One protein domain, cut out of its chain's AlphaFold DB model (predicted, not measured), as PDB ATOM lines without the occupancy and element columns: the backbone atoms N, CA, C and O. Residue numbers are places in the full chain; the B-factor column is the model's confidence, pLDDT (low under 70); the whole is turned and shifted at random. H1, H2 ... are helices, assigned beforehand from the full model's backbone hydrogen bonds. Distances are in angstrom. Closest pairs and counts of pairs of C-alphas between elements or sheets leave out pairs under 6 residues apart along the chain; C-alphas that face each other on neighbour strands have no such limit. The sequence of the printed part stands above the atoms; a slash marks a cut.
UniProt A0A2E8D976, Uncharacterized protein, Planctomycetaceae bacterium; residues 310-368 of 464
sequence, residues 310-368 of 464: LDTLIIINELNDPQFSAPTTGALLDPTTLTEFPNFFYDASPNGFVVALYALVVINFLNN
ATOM      1  N   LEU A 310       3.905  40.731   7.944       95.88
ATOM      2  CA  LEU A 310       3.869  40.636   9.398       95.88
ATOM      3  C   LEU A 310       2.549  40.028   9.894       95.88
ATOM      4  O   LEU A 310       2.587  39.176  10.777       95.88
ATOM      5  N   ASP A 311       1.417  40.368   9.277       96.25
ATOM      6  CA  ASP A 311       0.097  39.836   9.642       96.25
ATOM      7  C   ASP A 311       0.032  38.314   9.507       96.25
ATOM      8  O   ASP A 311      -0.453  37.600  10.385       96.25
ATOM      9  N   THR A 312       0.647  37.791   8.445       96.31
ATOM     10  CA  THR A 312       0.801  36.344   8.245       96.31
ATOM     11  C   THR A 312       1.635  35.708   9.361       96.31
ATOM     12  O   THR A 312       1.289  34.640   9.866       96.31
ATOM     13  N   LEU A 313       2.752  36.338   9.743       96.62
ATOM     14  CA  LEU A 313       3.638  35.805  10.781       96.62
ATOM     15  C   LEU A 313       2.968  35.789  12.155       96.62
ATOM     16  O   LEU A 313       3.191  34.847  12.912       96.62
ATOM     17  N   ILE A 314       2.134  36.783  12.463       96.44
ATOM     18  CA  ILE A 314       1.370  36.836  13.715       96.44
ATOM     19  C   ILE A 314       0.430  35.629  13.816       96.44
ATOM     20  O   ILE A 314       0.457  34.927  14.827       96.44
ATOM     21  N   ILE A 315      -0.310  35.315  12.744       96.38
ATOM     22  CA  ILE A 315      -1.175  34.123  12.683       96.38
ATOM     23  C   ILE A 315      -0.351  32.838  12.853       96.38
ATOM     24  O   ILE A 315      -0.710  31.963  13.638       96.38
ATOM     25  N   ILE A 316       0.761  32.701  12.122       96.44
ATOM     26  CA  ILE A 316       1.600  31.492  12.174       96.44
ATOM     27  C   ILE A 316       2.193  31.280  13.572       96.44
ATOM     28  O   ILE A 316       2.285  30.139  14.026       96.44
ATOM     29  N   ASN A 317       2.601  32.351  14.253       96.31
ATOM     30  CA  ASN A 317       3.149  32.259  15.603       96.31
ATOM     31  C   ASN A 317       2.094  31.767  16.600       96.31
ATOM     32  O   ASN A 317       2.384  30.837  17.348       96.31
ATOM     33  N   GLU A 318       0.875  32.312  16.551       96.94
ATOM     34  CA  GLU A 318      -0.230  31.863  17.411       96.94
ATOM     35  C   GLU A 318      -0.614  30.400  17.141       96.94
ATOM     36  O   GLU A 318      -0.853  29.640  18.068       96.94
ATOM     37  N   LEU A 319      -0.593  29.947  15.884       95.62
ATOM     38  CA  LEU A 319      -0.870  28.540  15.563       95.62
ATOM     39  C   LEU A 319       0.225  27.570  16.040       95.62
ATOM     40  O   LEU A 319      -0.061  26.395  16.273       95.62
ATOM     41  N   ASN A 320       1.475  28.027  16.138       96.25
ATOM     42  CA  ASN A 320       2.601  27.199  16.575       96.25
ATOM     43  C   ASN A 320       2.728  27.127  18.103       96.25
ATOM     44  O   ASN A 320       3.139  26.087  18.620       96.25
ATOM     45  N   ASP A 321       2.405  28.214  18.807       96.56
ATOM     46  CA  ASP A 321       2.445  28.307  20.268       96.56
ATOM     47  C   ASP A 321       1.209  29.063  20.794       96.56
ATOM     48  O   ASP A 321       1.307  30.248  21.117       96.56
ATOM     49  N   PRO A 322       0.034  28.401  20.850       95.69
ATOM     50  CA  PRO A 322      -1.237  29.054  21.156       95.69
ATOM     51  C   PRO A 322      -1.251  29.716  22.535       95.69
ATOM     52  O   PRO A 322      -1.176  29.030  23.559       95.69
ATOM     53  N   GLN A 323      -1.373  31.045  22.559       95.56
ATOM     54  CA  GLN A 323      -1.552  31.835  23.783       95.56
ATOM     55  C   GLN A 323      -2.984  32.365  23.916       95.56
ATOM     56  O   GLN A 323      -3.483  32.528  25.029       95.56
ATOM     57  N   PHE A 324      -3.648  32.612  22.785       96.69
ATOM     58  CA  PHE A 324      -4.964  33.254  22.701       96.69
ATOM     59  C   PHE A 324      -6.015  32.381  22.014       96.69
ATOM     60  O   PHE A 324      -7.162  32.796  21.847       96.69
ATOM     61  N   SER A 325      -5.648  31.155  21.655       96.56
ATOM     62  CA  SER A 325      -6.519  30.170  21.038       96.56
ATOM     63  C   SER A 325      -6.379  28.789  21.676       96.56
ATOM     64  O   SER A 325      -5.363  28.424  22.271       96.56
ATOM     65  N   ALA A 326      -7.436  27.989  21.570       95.81
ATOM     66  CA  ALA A 326      -7.446  26.615  22.034       95.81
ATOM     67  C   ALA A 326      -6.541  25.740  21.137       95.81
ATOM     68  O   ALA A 326      -6.822  25.624  19.941       95.81
ATOM     69  N   PRO A 327      -5.530  25.029  21.682       91.38
ATOM     70  CA  PRO A 327      -4.513  24.348  20.870       91.38
ATOM     71  C   PRO A 327      -5.030  23.283  19.897       91.38
ATOM     72  O   PRO A 327      -4.354  22.927  18.937       91.38
ATOM     73  N   THR A 328      -6.207  22.716  20.166       89.62
ATOM     74  CA  THR A 328      -6.787  21.628  19.369       89.62
ATOM     75  C   THR A 328      -7.857  22.093  18.392       89.62
ATOM     76  O   THR A 328      -8.040  21.454  17.359       89.62
ATOM     77  N   THR A 329      -8.585  23.162  18.714       93.38
ATOM     78  CA  THR A 329      -9.731  23.630  17.920       93.38
ATOM     79  C   THR A 329      -9.462  24.945  17.200       93.38
ATOM     80  O   THR A 329     -10.201  25.267  16.278       93.38
ATOM     81  N   GLY A 330      -8.444  25.709  17.611       94.12
ATOM     82  CA  GLY A 330      -8.198  27.068  17.127       94.12
ATOM     83  C   GLY A 330      -9.246  28.083  17.593       94.12
ATOM     84  O   GLY A 330      -9.246  29.205  17.106       94.12
ATOM     85  N   ALA A 331     -10.151  27.707  18.504       96.31
ATOM     86  CA  ALA A 331     -11.161  28.619  19.039       96.31
ATOM     87  C   ALA A 331     -10.480  29.713  19.865       96.31
ATOM     88  O   ALA A 331      -9.713  29.397  20.775       96.31
ATOM     89  N   LEU A 332     -10.747  30.973  19.543       96.25
ATOM     90  CA  LEU A 332     -10.157  32.109  20.240       96.25
ATOM     91  C   LEU A 332     -10.774  32.257  21.634       96.25
ATOM     92  O   LEU A 332     -11.958  31.985  21.841       96.25
ATOM     93  N   LEU A 333      -9.949  32.637  22.609       95.75
ATOM     94  CA  LEU A 333     -10.380  32.798  23.996       95.75
ATOM     95  C   LEU A 333     -11.352  33.973  24.126       95.75
ATOM     96  O   LEU A 333     -11.266  34.937  23.376       95.75
ATOM     97  N   ASP A 334     -12.244  33.930  25.112       93.56
ATOM     98  CA  ASP A 334     -13.071  35.090  25.448       93.56
ATOM     99  C   ASP A 334     -12.170  36.235  25.961       93.56
ATOM    100  O   ASP A 334     -11.532  36.072  27.011       93.56
ATOM    101  N   PRO A 335     -12.098  37.386  25.265       93.56
ATOM    102  CA  PRO A 335     -11.215  38.486  25.648       93.56
ATOM    103  C   PRO A 335     -11.487  39.061  27.035       93.56
ATOM    104  O   PRO A 335     -10.573  39.593  27.659       93.56
ATOM    105  N   THR A 336     -12.711  38.919  27.551       92.75
ATOM    106  CA  THR A 336     -13.079  39.387  28.897       92.75
ATOM    107  C   THR A 336     -12.353  38.614  30.003       92.75
ATOM    108  O   THR A 336     -12.250  39.085  31.136       92.75
ATOM    109  N   THR A 337     -11.815  37.433  29.681       92.50
ATOM    110  CA  THR A 337     -11.052  36.583  30.605       92.50
ATOM    111  C   THR A 337      -9.552  36.884  30.608       92.50
ATOM    112  O   THR A 337      -8.822  36.372  31.461       92.50
ATOM    113  N   LEU A 338      -9.080  37.709  29.669       91.06
ATOM    114  CA  LEU A 338      -7.670  38.059  29.536       91.06
ATOM    115  C   LEU A 338      -7.276  39.137  30.548       91.06
ATOM    116  O   LEU A 338      -8.053  40.028  30.883       91.06
ATOM    117  N   THR A 339      -6.026  39.091  31.006       88.25
ATOM    118  CA  THR A 339      -5.466  40.165  31.841       88.25
ATOM    119  C   THR A 339      -5.216  41.441  31.045       88.25
ATOM    120  O   THR A 339      -5.319  42.533  31.591       88.25
ATOM    121  N   GLU A 340      -4.856  41.292  29.771       90.00
ATOM    122  CA  GLU A 340      -4.613  42.373  28.821       90.00
ATOM    123  C   GLU A 340      -4.881  41.838  27.410       90.00
ATOM    124  O   GLU A 340      -4.502  40.706  27.091       90.00
ATOM    125  N   PHE A 341      -5.547  42.634  26.575       91.88
ATOM    126  CA  PHE A 341      -5.761  42.281  25.176       91.88
ATOM    127  C   PHE A 341      -4.464  42.509  24.382       91.88
ATOM    128  O   PHE A 341      -3.865  43.578  24.502       91.88
ATOM    129  N   PRO A 342      -4.013  41.552  23.548       92.44
ATOM    130  CA  PRO A 342      -2.712  41.646  22.879       92.44
ATOM    131  C   PRO A 342      -2.643  42.707  21.772       92.44
ATOM    132  O   PRO A 342      -1.566  42.933  21.229       92.44
ATOM    133  N   ASN A 343      -3.769  43.343  21.427       90.38
ATOM    134  CA  ASN A 343      -3.915  44.235  20.271       90.38
ATOM    135  C   ASN A 343      -3.566  43.548  18.938       90.38
ATOM    136  O   ASN A 343      -3.097  44.189  18.003       90.38
ATOM    137  N   PHE A 344      -3.816  42.238  18.862       93.88
ATOM    138  CA  PHE A 344      -3.762  41.457  17.633       93.88
ATOM    139  C   PHE A 344      -5.125  40.823  17.368       93.88
ATOM    140  O   PHE A 344      -5.731  40.218  18.255       93.88
ATOM    141  N   PHE A 345      -5.585  40.948  16.131       94.69
ATOM    142  CA  PHE A 345      -6.881  40.491  15.656       94.69
ATOM    143  C   PHE A 345      -6.708  39.214  14.840       94.69
ATOM    144  O   PHE A 345      -6.705  39.230  13.616       94.69
ATOM    145  N   TYR A 346      -6.506  38.089  15.529       95.50
ATOM    146  CA  TYR A 346      -6.190  36.798  14.905       95.50
ATOM    147  C   TYR A 346      -7.281  36.239  13.977       95.50
ATOM    148  O   TYR A 346      -7.018  35.289  13.229       95.50
ATOM    149  N   ASP A 347      -8.495  36.791  14.027       93.81
ATOM    150  CA  ASP A 347      -9.625  36.328  13.239       93.81
ATOM    151  C   ASP A 347      -9.769  37.103  11.921       93.81
ATOM    152  O   ASP A 347     -10.449  38.131  11.831       93.81
ATOM    153  N   ALA A 348      -9.157  36.553  10.872       90.94
ATOM    154  CA  ALA A 348      -9.212  37.110   9.524       90.94
ATOM    155  C   ALA A 348     -10.554  36.887   8.804       90.94
ATOM    156  O   ALA A 348     -10.748  37.370   7.688       90.94
ATOM    157  N   SER A 349     -11.470  36.120   9.400       88.31
ATOM    158  CA  SER A 349     -12.804  35.862   8.865       88.31
ATOM    159  C   SER A 349     -13.774  35.713  10.043       88.31
ATOM    160  O   SER A 349     -13.961  34.578  10.474       88.31
ATOM    161  N   PRO A 350     -14.425  36.804  10.494       86.38
ATOM    162  CA  PRO A 350     -15.139  36.925  11.770       86.38
ATOM    163  C   PRO A 350     -16.020  35.717  12.154       86.38
ATOM    164  O   PRO A 350     -17.224  35.685  11.908       86.38
ATOM    165  N   ASN A 351     -15.426  34.691  12.756       88.69
ATOM    166  CA  ASN A 351     -16.084  33.434  13.113       88.69
ATOM    167  C   ASN A 351     -15.598  32.851  14.449       88.69
ATOM    168  O   ASN A 351     -16.085  31.800  14.861       88.69
ATOM    169  N   GLY A 352     -14.668  33.527  15.128       91.81
ATOM    170  CA  GLY A 352     -14.160  33.157  16.446       91.81
ATOM    171  C   GLY A 352     -13.048  32.108  16.434       91.81
ATOM    172  O   GLY A 352     -12.735  31.551  17.488       91.81
ATOM    173  N   PHE A 353     -12.440  31.823  15.281       94.31
ATOM    174  CA  PHE A 353     -11.346  30.856  15.167       94.31
ATOM    175  C   PHE A 353     -10.103  31.494  14.563       94.31
ATOM    176  O   PHE A 353     -10.204  32.379  13.733       94.31
ATOM    177  N   VAL A 354      -8.922  30.986  14.909       95.81
ATOM    178  CA  VAL A 354      -7.681  31.214  14.162       95.81
ATOM    179  C   VAL A 354      -7.266  29.906  13.499       95.81
ATOM    180  O   VAL A 354      -7.142  28.863  14.143       95.81
ATOM    181  N   VAL A 355      -7.082  29.936  12.179       94.62
ATOM    182  CA  VAL A 355      -6.744  28.744  11.388       94.62
ATOM    183  C   VAL A 355      -5.660  29.042  10.361       94.62
ATOM    184  O   VAL A 355      -5.529  30.158   9.864       94.62
ATOM    185  N   ALA A 356      -4.909  28.010   9.964       93.00
ATOM    186  CA  ALA A 356      -3.830  28.138   8.977       93.00
ATOM    187  C   ALA A 356      -4.296  28.693   7.618       93.00
ATOM    188  O   ALA A 356      -3.507  29.298   6.892       93.00
ATOM    189  N   LEU A 357      -5.580  28.519   7.281       93.56
ATOM    190  CA  LEU A 357      -6.177  29.115   6.086       93.56
ATOM    191  C   LEU A 357      -6.038  30.644   6.080       93.56
ATOM    192  O   LEU A 357      -5.822  31.215   5.019       93.56
ATOM    193  N   TYR A 358      -6.100  31.307   7.234       93.56
ATOM    194  CA  TYR A 358      -6.051  32.767   7.314       93.56
ATOM    195  C   TYR A 358      -4.685  33.318   6.920       93.56
ATOM    196  O   TYR A 358      -4.607  34.255   6.130       93.56
ATOM    197  N   ALA A 359      -3.604  32.657   7.345       94.12
ATOM    198  CA  ALA A 359      -2.258  32.982   6.883       94.12
ATOM    199  C   ALA A 359      -2.149  32.878   5.349       94.12
ATOM    200  O   ALA A 359      -1.546  33.732   4.706       94.12
ATOM    201  N   LEU A 360      -2.781  31.868   4.736       94.06
ATOM    202  CA  LEU A 360      -2.809  31.727   3.276       94.06
ATOM    203  C   LEU A 360      -3.640  32.819   2.591       94.06
ATOM    204  O   LEU A 360      -3.261  33.262   1.510       94.06
ATOM    205  N   VAL A 361      -4.750  33.255   3.194       91.81
ATOM    206  CA  VAL A 361      -5.565  34.366   2.672       91.81
ATOM    207  C   VAL A 361      -4.743  35.654   2.637       91.81
ATOM    208  O   VAL A 361      -4.687  36.296   1.590       91.81
ATOM    209  N   VAL A 362      -4.029  35.976   3.720       93.19
ATOM    210  CA  VAL A 362      -3.137  37.145   3.778       93.19
ATOM    211  C   VAL A 362      -2.002  37.028   2.751       93.19
ATOM    212  O   VAL A 362      -1.785  37.947   1.964       93.19
ATOM    213  N   ILE A 363      -1.323  35.878   2.658       93.69
ATOM    214  CA  ILE A 363      -0.274  35.646   1.643       93.69
ATOM    215  C   ILE A 363      -0.817  35.839   0.219       93.69
ATOM    216  O   ILE A 363      -0.154  36.437  -0.630       93.69
ATOM    217  N   ASN A 364      -2.015  35.328  -0.068       91.50
ATOM    218  CA  ASN A 364      -2.638  35.473  -1.381       91.50
ATOM    219  C   ASN A 364      -2.979  36.933  -1.690       91.50
ATOM    220  O   ASN A 364      -2.736  37.368  -2.816       91.50
ATOM    221  N   PHE A 365      -3.477  37.685  -0.704       91.75
ATOM    222  CA  PHE A 365      -3.699  39.125  -0.828       91.75
ATOM    223  C   PHE A 365      -2.395  39.857  -1.183       91.75
ATOM    224  O   PHE A 365      -2.348  40.593  -2.165       91.75
ATOM    225  N   LEU A 366      -1.300  39.572  -0.471       92.56
ATOM    226  CA  LEU A 366       0.014  40.180  -0.723       92.56
ATOM    227  C   LEU A 366       0.582  39.850  -2.111       92.56
ATOM    228  O   LEU A 366       1.260  40.674  -2.721       92.56
ATOM    229  N   ASN A 367       0.312  38.647  -2.622       91.62
ATOM    230  CA  ASN A 367       0.761  38.224  -3.950       91.62
ATOM    231  C   ASN A 367      -0.066  38.832  -5.090       91.62
ATOM    232  O   ASN A 367       0.385  38.829  -6.238       91.62
ATOM    233  N   ASN A 368      -1.270  39.332  -4.804       87.19
ATOM    234  CA  ASN A 368      -2.134  39.947  -5.800       87.19
ATOM    235  C   ASN A 368      -2.974  41.097  -5.213       87.19
ATOM    236  O   ASN A 368      -4.206  41.008  -5.199       87.19
TER     237      ASN A 368
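Overview. This is residues 310 to 368 of the 464 residues of an uncharacterized protein of Planctomycetaceae bacterium (UniProt A0A2E8D976). This model has little regular structure: two helices, H1 and H2, are side by side as a helical hairpin, and a long winding stretch with no named element, residues 321 to 355, makes the far end of the domain beyond them. The printed part has 59 residues with two named helices, H1 then H2, and no named strand; the class is all helix, with under half of the residues in named elements. The whole is compact, with a radius of gyration of the C-alphas of 11.4 A, and elongated, spanning 38 by 23 by 20 A.

Arrangement. H1, residues 310 to 320, and H2, residues 356 to 367, touch, and their closest C-alphas, those of Thr 312 and Ala 359, are 4.7 A apart. They run opposite ways at a shallow tilt of 18 degrees. In H1 and H2 every O i to N i+4 pair is within hydrogen-bond range.

Along the chain. H1 begins at C-alpha 310 (3.869, 40.636, 9.398) and is 15.3 A long from first to last C-alpha. H2 is 17.0 A long and ends at C-alpha 367 (0.761, 38.224, -3.950).

Size, cuts and confidence. The two C-alphas farthest apart, those of Thr 339 and Asn 368, are 37.8 A apart. The link from H1 to H2 is long, with 35 residues. The printed part has no cut, and no printed residue is under 70 in pLDDT.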